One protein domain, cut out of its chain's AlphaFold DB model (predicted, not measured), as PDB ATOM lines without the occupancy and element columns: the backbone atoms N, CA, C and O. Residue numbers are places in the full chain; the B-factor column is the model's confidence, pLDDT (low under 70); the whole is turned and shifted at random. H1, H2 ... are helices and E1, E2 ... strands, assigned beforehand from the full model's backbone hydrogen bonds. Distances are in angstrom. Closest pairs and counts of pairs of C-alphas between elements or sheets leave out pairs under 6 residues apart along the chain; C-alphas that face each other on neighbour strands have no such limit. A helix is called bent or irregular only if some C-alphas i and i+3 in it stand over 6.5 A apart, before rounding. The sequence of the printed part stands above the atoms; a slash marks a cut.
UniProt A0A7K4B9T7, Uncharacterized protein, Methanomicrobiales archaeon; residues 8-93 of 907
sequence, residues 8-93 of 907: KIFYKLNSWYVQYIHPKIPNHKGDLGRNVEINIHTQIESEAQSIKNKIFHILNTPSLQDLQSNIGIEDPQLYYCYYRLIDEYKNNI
ATOM      1  N   LYS A   8     -43.500  -8.043 -39.476       91.44
ATOM      2  CA  LYS A   8     -44.648  -7.845 -38.586       91.44
ATOM      3  C   LYS A   8     -45.101  -6.395 -38.650       91.44
ATOM      4  O   LYS A   8     -44.292  -5.512 -38.907       91.44
ATOM      5  N   ILE A   9     -46.386  -6.166 -38.410       87.81
ATOM      6  CA  ILE A   9     -46.919  -4.829 -38.148       87.81
ATOM      7  C   ILE A   9     -47.693  -4.852 -36.841       87.81
ATOM      8  O   ILE A   9     -48.241  -5.893 -36.472       87.81
ATOM      9  N   PHE A  10     -47.717  -3.728 -36.143       86.19
ATOM     10  CA  PHE A  10     -48.492  -3.549 -34.920       86.19
ATOM     11  C   PHE A  10     -48.824  -2.071 -34.723       86.19
ATOM     12  O   PHE A  10     -48.156  -1.192 -35.269       86.19
ATOM     13  N   TYR A  11     -49.870  -1.805 -33.948       77.88
ATOM     14  CA  TYR A  11     -50.386  -0.461 -33.723       77.88
ATOM     15  C   TYR A  11     -49.973   0.056 -32.342       77.88
ATOM     16  O   TYR A  11     -50.178  -0.624 -31.335       77.88
ATOM     17  N   LYS A  12     -49.375   1.250 -32.285       73.62
ATOM     18  CA  LYS A  12     -48.907   1.892 -31.045       73.62
ATOM     19  C   LYS A  12     -48.887   3.414 -31.234       73.62
ATOM     20  O   LYS A  12     -48.578   3.885 -32.319       73.62
ATOM     21  N   LEU A  13     -49.194   4.194 -30.190       51.25
ATOM     22  CA  LEU A  13     -49.125   5.673 -30.218       51.25
ATOM     23  C   LEU A  13     -49.879   6.314 -31.411       51.25
ATOM     24  O   LEU A  13     -49.362   7.210 -32.070       51.25
ATOM     25  N   ASN A  14     -51.101   5.848 -31.692       59.41
ATOM     26  CA  ASN A  14     -51.950   6.309 -32.801       59.41
ATOM     27  C   ASN A  14     -51.307   6.199 -34.201       59.41
ATOM     28  O   ASN A  14     -51.587   7.024 -35.072       59.41
ATOM     29  N   SER A  15     -50.445   5.204 -34.436       58.09
ATOM     30  CA  SER A  15     -49.879   4.920 -35.758       58.09
ATOM     31  C   SER A  15     -49.444   3.456 -35.909       58.09
ATOM     32  O   SER A  15     -49.231   2.744 -34.923       58.09
ATOM     33  N   TRP A  16     -49.326   2.991 -37.151       79.50
ATOM     34  CA  TRP A  16     -48.843   1.650 -37.476       79.50
ATOM     35  C   TRP A  16     -47.320   1.600 -37.596       79.50
ATOM     36  O   TRP A  16     -46.704   2.461 -38.217       79.50
ATOM     37  N   TYR A  17     -46.720   0.542 -37.057       83.44
ATOM     38  CA  TYR A  17     -45.289   0.254 -37.135       83.44
ATOM     39  C   TYR A  17     -45.042  -1.011 -37.948       83.44
ATOM     40  O   TYR A  17     -45.875  -1.916 -37.947       83.44
ATOM     41  N   VAL A  18     -43.881  -1.093 -38.600       86.00
ATOM     42  CA  VAL A  18     -43.370  -2.301 -39.255       86.00
ATOM     43  C   VAL A  18     -42.079  -2.761 -38.590       86.00
ATOM     44  O   VAL A  18     -41.202  -1.950 -38.297       86.00
ATOM     45  N   GLN A  19     -41.956  -4.069 -38.370       87.69
ATOM     46  CA  GLN A  19     -40.786  -4.704 -37.779       87.69
ATOM     47  C   GLN A  19     -40.266  -5.845 -38.652       87.69
ATOM     48  O   GLN A  19     -41.044  -6.697 -39.082       87.69
ATOM     49  N   TYR A  20     -38.958  -5.872 -38.902       91.56
ATOM     50  CA  TYR A  20     -38.286  -6.908 -39.692       91.56
ATOM     51  C   TYR A  20     -36.771  -6.919 -39.438       91.56
ATOM     52  O   TYR A  20     -36.231  -6.017 -38.806       91.56
ATOM     53  N   ILE A  21     -36.064  -7.929 -39.951       85.44
ATOM     54  CA  ILE A  21     -34.596  -8.003 -39.882       85.44
ATOM     55  C   ILE A  21     -34.004  -7.521 -41.209       85.44
ATOM     56  O   ILE A  21     -34.254  -8.115 -42.256       85.44
ATOM     57  N   HIS A  22     -33.218  -6.447 -41.177       85.25
ATOM     58  CA  HIS A  22     -32.612  -5.858 -42.365       85.25
ATOM     59  C   HIS A  22     -31.309  -6.592 -42.749       85.25
ATOM     60  O   HIS A  22     -30.338  -6.546 -41.990       85.25
ATOM     61  N   PRO A  23     -31.224  -7.215 -43.941       84.31
ATOM     62  CA  PRO A  23     -30.155  -8.161 -44.285       84.31
ATOM     63  C   PRO A  23     -28.801  -7.496 -44.559       84.31
ATOM     64  O   PRO A  23     -27.762  -8.137 -44.449       84.31
ATOM     65  N   LYS A  24     -28.804  -6.213 -44.937       78.31
ATOM     66  CA  LYS A  24     -27.597  -5.459 -45.321       78.31
ATOM     67  C   LYS A  24     -27.078  -4.499 -44.250       78.31
ATOM     68  O   LYS A  24     -26.140  -3.761 -44.519       78.31
ATOM     69  N   ILE A  25     -27.697  -4.472 -43.069       71.50
ATOM     70  CA  ILE A  25     -27.311  -3.549 -41.995       71.50
ATOM     71  C   ILE A  25     -26.856  -4.371 -40.794       71.50
ATOM     72  O   ILE A  25     -27.564  -5.316 -40.426       71.50
ATOM     73  N   PRO A  26     -25.700  -4.045 -40.190       65.06
ATOM     74  CA  PRO A  26     -25.197  -4.770 -39.035       65.06
ATOM     75  C   PRO A  26     -26.092  -4.564 -37.805       65.06
ATOM     76  O   PRO A  26     -26.640  -3.484 -37.571       65.06
ATOM     77  N   ASN A  27     -26.260  -5.626 -37.024       67.62
ATOM     78  CA  ASN A  27     -26.930  -5.616 -35.730       67.62
ATOM     79  C   ASN A  27     -25.995  -5.093 -34.620       67.62
ATOM     80  O   ASN A  27     -24.838  -4.766 -34.863       67.62
ATOM     81  N   HIS A  28     -26.484  -5.053 -33.378       46.16
ATOM     82  CA  HIS A  28     -25.725  -4.575 -32.209       46.16
ATOM     83  C   HIS A  28     -24.445  -5.373 -31.894       46.16
ATOM     84  O   HIS A  28     -23.643  -4.931 -31.080       46.16
ATOM     85  N   LYS A  29     -24.259  -6.550 -32.502       46.91
ATOM     86  CA  LYS A  29     -23.063  -7.395 -32.363       46.91
ATOM     87  C   LYS A  29     -22.094  -7.254 -33.546       46.91
ATOM     88  O   LYS A  29     -21.049  -7.889 -33.536       46.91
ATOM     89  N   GLY A  30     -22.433  -6.436 -34.546       45.94
ATOM     90  CA  GLY A  30     -21.638  -6.229 -35.759       45.94
ATOM     91  C   GLY A  30     -21.948  -7.201 -36.903       45.94
ATOM     92  O   GLY A  30     -21.497  -6.972 -38.022       45.94
ATOM     93  N   ASP A  31     -22.759  -8.236 -36.669       62.62
ATOM     94  CA  ASP A  31     -23.156  -9.192 -37.706       62.62
ATOM     95  C   ASP A  31     -24.277  -8.626 -38.584       62.62
ATOM     96  O   ASP A  31     -25.169  -7.925 -38.102       62.62
ATOM     97  N   LEU A  32     -24.291  -8.969 -39.874       70.62
ATOM     98  CA  LEU A  32     -25.379  -8.583 -40.778       70.62
ATOM     99  C   LEU A  32     -26.731  -9.132 -40.292       70.62
ATOM    100  O   LEU A  32     -26.861 -10.323 -40.010       70.62
ATOM    101  N   GLY A  33     -27.745  -8.261 -40.220       74.69
ATOM    102  CA  GLY A  33     -29.097  -8.621 -39.779       74.69
ATOM    103  C   GLY A  33     -29.623  -7.770 -38.622       74.69
ATOM    104  O   GLY A  33     -29.913  -8.302 -37.549       74.69
ATOM    105  N   ARG A  34     -29.758  -6.450 -38.813       80.81
ATOM    106  CA  ARG A  34     -30.308  -5.527 -37.802       80.81
ATOM    107  C   ARG A  34     -31.811  -5.728 -37.621       80.81
ATOM    108  O   ARG A  34     -32.547  -5.678 -38.598       80.81
ATOM    109  N   ASN A  35     -32.281  -5.872 -36.383       82.44
ATOM    110  CA  ASN A  35     -33.713  -5.787 -36.092       82.44
ATOM    111  C   ASN A  35     -34.168  -4.325 -36.234       82.44
ATOM    112  O   ASN A  35     -33.627  -3.438 -35.572       82.44
ATOM    113  N   VAL A  36     -35.108  -4.076 -37.137       78.00
ATOM    114  CA  VAL A  36     -35.608  -2.754 -37.510       78.00
ATOM    115  C   VAL A  36     -37.068  -2.659 -37.104       78.00
ATOM    116  O   VAL A  36     -37.855  -3.531 -37.450       78.00
ATOM    117  N   GLU A  37     -37.421  -1.585 -36.405       82.94
ATOM    118  CA  GLU A  37     -38.787  -1.212 -36.042       82.94
ATOM    119  C   GLU A  37     -39.008   0.246 -36.465       82.94
ATOM    120  O   GLU A  37     -38.325   1.145 -35.975       82.94
ATOM    121  N   ILE A  38     -39.907   0.485 -37.421       70.25
ATOM    122  CA  ILE A  38     -40.114   1.802 -38.041       70.25
ATOM    123  C   ILE A  38     -41.599   2.157 -38.035       70.25
ATOM    124  O   ILE A  38     -42.442   1.336 -38.388       70.25
ATOM    125  N   ASN A  39     -41.911   3.400 -37.666       71.06
ATOM    126  CA  ASN A  39     -43.251   3.963 -37.806       71.06
ATOM    127  C   ASN A  39     -43.572   4.198 -39.293       71.06
ATOM    128  O   ASN A  39     -42.792   4.833 -39.997       71.06
ATOM    129  N   ILE A  40     -44.713   3.705 -39.767       75.19
ATOM    130  CA  ILE A  40     -45.175   3.841 -41.155       75.19
ATOM    131  C   ILE A  40     -45.865   5.206 -41.378       75.19
ATOM    132  O   ILE A  40     -46.089   5.602 -42.518       75.19
ATOM    133  N   HIS A  41     -46.153   5.954 -40.305       57.34
ATOM    134  CA  HIS A  41     -46.810   7.272 -40.286       57.34
ATOM    135  C   HIS A  41     -48.214   7.264 -40.889       57.34
ATOM    136  O   HIS A  41     -48.641   8.213 -41.538       57.34
ATOM    137  N   THR A  42     -48.950   6.182 -40.648       63.50
ATOM    138  CA  THR A  42     -50.346   6.038 -41.062       63.50
ATOM    139  C   THR A  42     -51.191   5.481 -39.925       63.50
ATOM    140  O   THR A  42     -50.717   4.702 -39.094       63.50
ATOM    141  N   GLN A  43     -52.453   5.898 -39.868       70.00
ATOM    142  CA  GLN A  43     -53.478   5.300 -39.007       70.00
ATOM    143  C   GLN A  43     -54.279   4.217 -39.739       70.00
ATOM    144  O   GLN A  43     -55.028   3.472 -39.112       70.00
ATOM    145  N   ILE A  44     -54.092   4.104 -41.056       78.44
ATOM    146  CA  ILE A  44     -54.872   3.254 -41.943       78.44
ATOM    147  C   ILE A  44     -54.194   1.881 -42.040       78.44
ATOM    148  O   ILE A  44     -53.076   1.743 -42.533       78.44
ATOM    149  N   GLU A  45     -54.886   0.842 -41.575       85.31
ATOM    150  CA  GLU A  45     -54.352  -0.526 -41.519       85.31
ATOM    151  C   GLU A  45     -54.025  -1.104 -42.907       85.31
ATOM    152  O   GLU A  45     -53.027  -1.807 -43.073       85.31
ATOM    153  N   SER A  46     -54.816  -0.775 -43.933       84.38
ATOM    154  CA  SER A  46     -54.587  -1.258 -45.303       84.38
ATOM    155  C   SER A  46     -53.279  -0.732 -45.911       84.38
ATOM    156  O   SER A  46     -52.601  -1.464 -46.635       84.38
ATOM    157  N   GLU A  47     -52.872   0.495 -45.575       78.25
ATOM    158  CA  GLU A  47     -51.583   1.069 -45.981       78.25
ATOM    159  C   GLU A  47     -50.418   0.371 -45.271       78.25
ATOM    160  O   GLU A  47     -49.439  -0.026 -45.912       78.25
ATOM    161  N   ALA A  48     -50.552   0.126 -43.963       81.31
ATOM    162  CA  ALA A  48     -49.567  -0.623 -43.186       81.31
ATOM    163  C   ALA A  48     -49.369  -2.050 -43.727       81.31
ATOM    164  O   ALA A  48     -48.237  -2.526 -43.865       81.31
ATOM    165  N   GLN A  49     -50.463  -2.713 -44.107       88.31
ATOM    166  CA  GLN A  49     -50.432  -4.043 -44.709       88.31
ATOM    167  C   GLN A  49     -49.787  -4.033 -46.108       88.31
ATOM    168  O   GLN A  49     -49.036  -4.950 -46.449       88.31
ATOM    169  N   SER A  50     -50.012  -2.983 -46.903       86.56
ATOM    170  CA  SER A  50     -49.357  -2.792 -48.207       86.56
ATOM    171  C   SER A  50     -47.833  -2.675 -48.065       86.56
ATOM    172  O   SER A  50     -47.085  -3.382 -48.748       86.56
ATOM    173  N   ILE A  51     -47.355  -1.860 -47.118       82.69
ATOM    174  CA  ILE A  51     -45.920  -1.683 -46.838       82.69
ATOM    175  C   ILE A  51     -45.282  -2.971 -46.313       82.69
ATOM    176  O   ILE A  51     -44.212  -3.365 -46.784       82.69
ATOM    177  N   LYS A  52     -45.960  -3.680 -45.402       91.81
ATOM    178  CA  LYS A  52     -45.526  -4.996 -44.916       91.81
ATOM    179  C   LYS A  52     -45.266  -5.967 -46.068       91.81
ATOM    180  O   LYS A  52     -44.211  -6.600 -46.104       91.81
ATOM    181  N   ASN A  53     -46.201  -6.063 -47.013       89.00
ATOM    182  CA  ASN A  53     -46.090  -6.965 -48.160       89.00
ATOM    183  C   ASN A  53     -44.931  -6.573 -49.089       89.00
ATOM    184  O   ASN A  53     -44.183  -7.444 -49.538       89.00
ATOM    185  N   LYS A  54     -44.731  -5.271 -49.332       87.25
ATOM    186  CA  LYS A  54     -43.618  -4.756 -50.146       87.25
ATOM    187  C   LYS A  54     -42.256  -5.063 -49.518       87.25
ATOM    188  O   LYS A  54     -41.371  -5.570 -50.202       87.25
ATOM    189  N   ILE A  55     -42.099  -4.836 -48.213       86.56
ATOM    190  CA  ILE A  55     -40.857  -5.160 -47.489       86.56
ATOM    191  C   ILE A  55     -40.626  -6.672 -47.473       86.56
ATOM    192  O   ILE A  55     -39.518  -7.127 -47.746       86.56
ATOM    193  N   PHE A  56     -41.670  -7.468 -47.233       90.94
ATOM    194  CA  PHE A  56     -41.569  -8.927 -47.277       90.94
ATOM    195  C   PHE A  56     -41.098  -9.427 -48.650       90.94
ATOM    196  O   PHE A  56     -40.254 -10.323 -48.729       90.94
ATOM    197  N   HIS A  57     -41.591  -8.829 -49.736       85.25
ATOM    198  CA  HIS A  57     -41.146  -9.140 -51.091       85.25
ATOM    199  C   HIS A  57     -39.663  -8.792 -51.313       85.25
ATOM    200  O   HIS A  57     -38.917  -9.617 -51.845       85.25
ATOM    201  N   ILE A  58     -39.209  -7.618 -50.851       85.31
ATOM    202  CA  ILE A  58     -37.799  -7.196 -50.936       85.31
ATOM    203  C   ILE A  58     -36.885  -8.157 -50.168       85.31
ATOM    204  O   ILE A  58     -35.885  -8.630 -50.706       85.31
ATOM    205  N   LEU A  59     -37.238  -8.502 -48.928       85.44
ATOM    206  CA  LEU A  59     -36.432  -9.402 -48.100       85.44
ATOM    207  C   LEU A  59     -36.250 -10.780 -48.747       85.44
ATOM    208  O   LEU A  59     -35.198 -11.399 -48.592       85.44
ATOM    209  N   ASN A  60     -37.243 -11.248 -49.505       83.94
ATOM    210  CA  ASN A  60     -37.197 -12.534 -50.200       83.94
ATOM    211  C   ASN A  60     -36.616 -12.472 -51.621       83.94
ATOM    212  O   ASN A  60     -36.427 -13.524 -52.228       83.94
ATOM    213  N   THR A  61     -36.289 -11.282 -52.128       83.88
ATOM    214  CA  THR A  61     -35.767 -11.091 -53.486       83.88
ATOM    215  C   THR A  61     -34.409 -10.382 -53.419       83.88
ATOM    216  O   THR A  61     -34.370  -9.153 -53.388       83.88
ATOM    217  N   PRO A  62     -33.275 -11.113 -53.397       80.44
ATOM    218  CA  PRO A  62     -31.942 -10.536 -53.181       80.44
ATOM    219  C   PRO A  62     -31.567  -9.402 -54.140       80.44
ATOM    220  O   PRO A  62     -30.927  -8.441 -53.724       80.44
ATOM    221  N   SER A  63     -32.012  -9.472 -55.398       78.25
ATOM    222  CA  SER A  63     -31.792  -8.413 -56.389       78.25
ATOM    223  C   SER A  63     -32.493  -7.099 -56.044       78.25
ATOM    224  O   SER A  63     -32.080  -6.066 -56.548       78.25
ATOM    225  N   LEU A  64     -33.509  -7.098 -55.178       73.81
ATOM    226  CA  LEU A  64     -34.220  -5.893 -54.742       73.81
ATOM    227  C   LEU A  64     -33.673  -5.329 -53.425       73.81
ATOM    228  O   LEU A  64     -34.129  -4.289 -52.978       73.81
ATOM    229  N   GLN A  65     -32.718  -5.991 -52.769       79.94
ATOM    230  CA  GLN A  65     -32.238  -5.565 -51.448       79.94
ATOM    231  C   GLN A  65     -31.267  -4.380 -51.494       79.94
ATOM    232  O   GLN A  65     -30.962  -3.828 -50.439       79.94
ATOM    233  N   ASP A  66     -30.783  -4.001 -52.676       68.12
ATOM    234  CA  ASP A  66     -29.890  -2.869 -52.901       68.12
ATOM    235  C   ASP A  66     -30.602  -1.777 -53.716       68.12
ATOM    236  O   ASP A  66     -31.459  -2.041 -54.555       68.12
ATOM    237  N   LEU A  67     -30.242  -0.519 -53.461       61.72
ATOM    238  CA  LEU A  67     -30.863   0.641 -54.111       61.72
ATOM    239  C   LEU A  67     -30.512   0.744 -55.604       61.72
ATOM    240  O   LEU A  67     -31.345   1.135 -56.414       61.72
ATOM    241  N   GLN A  68     -29.285   0.360 -55.979       55.81
ATOM    242  CA  GLN A  68     -28.763   0.488 -57.349       55.81
ATOM    243  C   GLN A  68     -29.473  -0.417 -58.365       55.81
ATOM    244  O   GLN A  68     -29.486  -0.107 -59.552       55.81
ATOM    245  N   SER A  69     -30.075  -1.518 -57.915       53.03
ATOM    246  CA  SER A  69     -30.848  -2.431 -58.757       53.03
ATOM    247  C   SER A  69     -32.308  -2.000 -58.937       53.03
ATOM    248  O   SER A  69     -32.987  -2.543 -59.804       53.03
ATOM    249  N   ASN A  70     -32.773  -0.992 -58.192       55.31
ATOM    250  CA  ASN A  70     -34.134  -0.459 -58.246       55.31
ATOM    251  C   ASN A  70     -34.143   1.001 -58.704       55.31
ATOM    252  O   ASN A  70     -34.547   1.911 -57.977       55.31
ATOM    253  N   ILE A  71     -33.707   1.217 -59.947       40.25
ATOM    254  CA  ILE A  71     -33.809   2.498 -60.657       40.25
ATOM    255  C   ILE A  71     -35.301   2.781 -60.929       40.25
ATOM    256  O   ILE A  71     -35.799   2.519 -62.020       40.25
ATOM    257  N   GLY A  72     -36.030   3.264 -59.917       48.16
ATOM    258  CA  GLY A  72     -37.439   3.655 -60.047       48.16
ATOM    259  C   GLY A  72     -38.329   3.354 -58.843       48.16
ATOM    260  O   GLY A  72     -39.420   2.823 -59.022       48.16
ATOM    261  N   ILE A  73     -37.914   3.668 -57.612       51.31
ATOM    262  CA  ILE A  73     -38.854   3.604 -56.483       51.31
ATOM    263  C   ILE A  73     -39.738   4.861 -56.523       51.31
ATOM    264  O   ILE A  73     -39.380   5.904 -55.984       51.31
ATOM    265  N   GLU A  74     -40.905   4.748 -57.156       52.78
ATOM    266  CA  GLU A  74     -41.990   5.748 -57.142       52.78
ATOM    267  C   GLU A  74     -42.738   5.813 -55.791       52.78
ATOM    268  O   GLU A  74     -43.693   6.571 -55.648       52.78
ATOM    269  N   ASP A  75     -42.309   5.037 -54.786       61.34
ATOM    270  CA  ASP A  75     -42.966   4.882 -53.482       61.34
ATOM    271  C   ASP A  75     -42.113   5.462 -52.324       61.34
ATOM    272  O   ASP A  75     -41.225   4.780 -51.790       61.34
ATOM    273  N   PRO A  76     -42.375   6.716 -51.898       58.19
ATOM    274  CA  PRO A  76     -41.635   7.393 -50.830       58.19
ATOM    275  C   PRO A  76     -41.696   6.676 -49.477       58.19
ATOM    276  O   PRO A  76     -40.757   6.758 -48.682       58.19
ATOM    277  N   GLN A  77     -42.793   5.972 -49.203       62.09
ATOM    278  CA  GLN A  77     -43.036   5.328 -47.917       62.09
ATOM    279  C   GLN A  77     -42.244   4.021 -47.818       62.09
ATOM    280  O   GLN A  77     -41.644   3.733 -46.779       62.09
ATOM    281  N   LEU A  78     -42.129   3.280 -48.924       75.56
ATOM    282  CA  LEU A  78     -41.239   2.123 -49.026       75.56
ATOM    283  C   LEU A  78     -39.759   2.521 -48.950       75.56
ATOM    284  O   LEU A  78     -38.976   1.845 -48.276       75.56
ATOM    285  N   TYR A  79     -39.377   3.630 -49.594       70.06
ATOM    286  CA  TYR A  79     -38.029   4.181 -49.457       70.06
ATOM    287  C   TYR A  79     -37.712   4.491 -47.989       70.06
ATOM    288  O   TYR A  79     -36.721   3.995 -47.456       70.06
ATOM    289  N   TYR A  80     -38.591   5.222 -47.300       64.62
ATOM    290  CA  TYR A  80     -38.425   5.569 -45.888       64.62
ATOM    291  C   TYR A  80     -38.302   4.345 -44.963       64.62
ATOM    292  O   TYR A  80     -37.480   4.356 -44.039       64.62
ATOM    293  N   CYS A  81     -39.106   3.304 -45.211       73.31
ATOM    294  CA  CYS A  81     -39.187   2.123 -44.351       73.31
ATOM    295  C   CYS A  81     -38.069   1.092 -44.580       73.31
ATOM    296  O   CYS A  81     -37.857   0.265 -43.695       73.31
ATOM    297  N   TYR A  82     -37.377   1.102 -45.727       82.31
ATOM    298  CA  TYR A  82     -36.327   0.121 -46.054       82.31
ATOM    299  C   TYR A  82     -35.057   0.780 -46.610       82.31
ATOM    300  O   TYR A  82     -34.021   0.814 -45.948       82.31
ATOM    301  N   TYR A  83     -35.139   1.356 -47.808       74.62
ATOM    302  CA  TYR A  83     -33.973   1.812 -48.572       74.62
ATOM    303  C   TYR A  83     -33.226   2.996 -47.955       74.62
ATOM    304  O   TYR A  83     -32.002   3.060 -48.055       74.62
ATOM    305  N   ARG A  84     -33.926   3.885 -47.247       70.19
ATOM    306  CA  ARG A  84     -33.332   5.000 -46.503       70.19
ATOM    307  C   ARG A  84     -32.239   4.529 -45.556       70.19
ATOM    308  O   ARG A  84     -31.216   5.185 -45.467       70.19
ATOM    309  N   LEU A  85     -32.418   3.396 -44.878       64.44
ATOM    310  CA  LEU A  85     -31.410   2.895 -43.949       64.44
ATOM    311  C   LEU A  85     -30.132   2.444 -44.677       64.44
ATOM    312  O   LEU A  85     -29.036   2.552 -44.131       64.44
ATOM    313  N   ILE A  86     -30.265   1.963 -45.917       68.56
ATOM    314  CA  ILE A  86     -29.137   1.597 -46.780       68.56
ATOM    315  C   ILE A  86     -28.421   2.858 -47.259       68.56
ATOM    316  O   ILE A  86     -27.196   2.904 -47.205       68.56
ATOM    317  N   ASP A  87     -29.160   3.881 -47.694       61.00
ATOM    318  CA  ASP A  87     -28.583   5.169 -48.089       61.00
ATOM    319  C   ASP A  87     -27.963   5.913 -46.908       61.00
ATOM    320  O   ASP A  87     -26.891   6.486 -47.044       61.00
ATOM    321  N   GLU A  88     -28.587   5.898 -45.732       57.81
ATOM    322  CA  GLU A  88     -28.034   6.481 -44.510       57.81
ATOM    323  C   GLU A  88     -26.738   5.764 -44.113       57.81
ATOM    324  O   GLU A  88     -25.764   6.431 -43.774       57.81
ATOM    325  N   TYR A  89     -26.692   4.435 -44.229       57.72
ATOM    326  CA  TYR A  89     -25.483   3.649 -43.988       57.72
ATOM    327  C   TYR A  89     -24.387   3.910 -45.039       57.72
ATOM    328  O   TYR A  89     -23.227   4.088 -44.677       57.72
ATOM    329  N   LYS A  90     -24.740   3.981 -46.332       53.94
ATOM    330  CA  LYS A  90     -23.787   4.171 -47.444       53.94
ATOM    331  C   LYS A  90     -23.308   5.625 -47.598       53.94
ATOM    332  O   LYS A  90     -22.157   5.835 -47.963       53.94
ATOM    333  N   ASN A  91     -24.150   6.620 -47.309       46.53
ATOM    334  CA  ASN A  91     -23.871   8.043 -47.564       46.53
ATOM    335  C   ASN A  91     -23.451   8.851 -46.314       46.53
ATOM    336  O   ASN A  91     -23.025   9.992 -46.472       46.53
ATOM    337  N   ASN A  92     -23.538   8.316 -45.081       49.94
ATOM    338  CA  ASN A  92     -23.228   9.063 -43.839       49.94
ATOM    339  C   ASN A  92     -22.180   8.407 -42.929       49.94
ATOM    340  O   ASN A  92     -22.340   8.402 -41.710       49.94
ATOM    341  N   ILE A  93     -21.079   7.893 -43.473       49.28
ATOM    342  CA  ILE A  93     -20.124   7.122 -42.659       49.28
ATOM    343  C   ILE A  93     -19.479   7.940 -41.509       49.28
ATOM    344  O   ILE A  93     -18.985   7.340 -40.564       49.28
TER     345      ILE A  93
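AT A GLANCE: This is residues 8 to 93 of the 907 residues of an uncharacterized protein of Methanomicrobiales archaeon (UniProt A0A7K4B9T7). A twisted three-stranded antiparallel sheet forms a wall with two helices over one face and its other face bare; H1 runs lengthwise over E2 while H2 slants over E3. The long link between the helices, residues 61 to 75, swings round on their side away from the sheet. The printed part has 86 residues, with two named helices and three named strands in the order E1 E2 E3 H1 H2, and the sheet's order is E1, E2, E3. The class is mixed, helices and strands, and the whole is compact, with a radius of gyration of the C-alphas of 12.9 A and spans of 33 by 32 by 24 A.

HOW THE PARTS SIT: E1, residues 8 to 12, and E2, residues 15 to 26, form a hairpin with a tight link; N 8 and O 19 are 2.8 A apart, within hydrogen-bond range. E2 bends by 89 degrees at residue 23. E2 and E3, residues 32 to 39, form a second hairpin at 162 degrees, with N 20 and O 36 at 3.0 A, within hydrogen-bond range. The three strands are a meander, each the antiparallel neighbour of the one before, in a sheet only just strongly twisted, with C-alphas up to 4.0 A off its best plane. H1, residues 45 to 60, is on the sheet in two layers, helix over sheet, at a height of 9.2 A. It runs along the strands, at 9 degrees to E2 on the local plane, and its closest C-alpha pair with E2 is Trp 16 and Ala 48, 6.2 A. H2, residues 76 to 91, is on the same face at a height of 8.7 A, over E3 and slantwise to it at 44 degrees on the local plane; their closest C-alphas are Ile 38 and Cys 81, 6.4 A. H1 with residues 51 to 55 alone and H2 with residues 77 to 82 alone touch, at a steep tilt of 42 degrees, the same way; the closest C-alphas, Ile 51 and Leu 78, are 6.4 A apart. Every O i to N i+4 pair is within hydrogen-bond range in H1, and 9 of 12 are in H2.

IN THESE COORDINATES: E1 begins at C-alpha 8, (-44.648, -7.845, -38.586). E2 measures 26.7 A, E3 22.0 A and H1 22.7 A from first to last C-alpha. H2 measures 18.1 A, with a kink of 58 degrees near residue 83; it is irregular, but only just, with C-alphas 81 and 84 6.9 A apart. It ends at C-alpha 91, (-23.871, 8.043, -47.564).

THE WHOLE: The two C-alphas farthest apart, Ser 46 and Ile 93, are 35.6 A apart. The printed part has no cut, and the link from H1 to H2 is long, with 15 residues. The mean pLDDT of the printed part is 71.7; residues 66 to 77 and 85 to 93 are among those under 70.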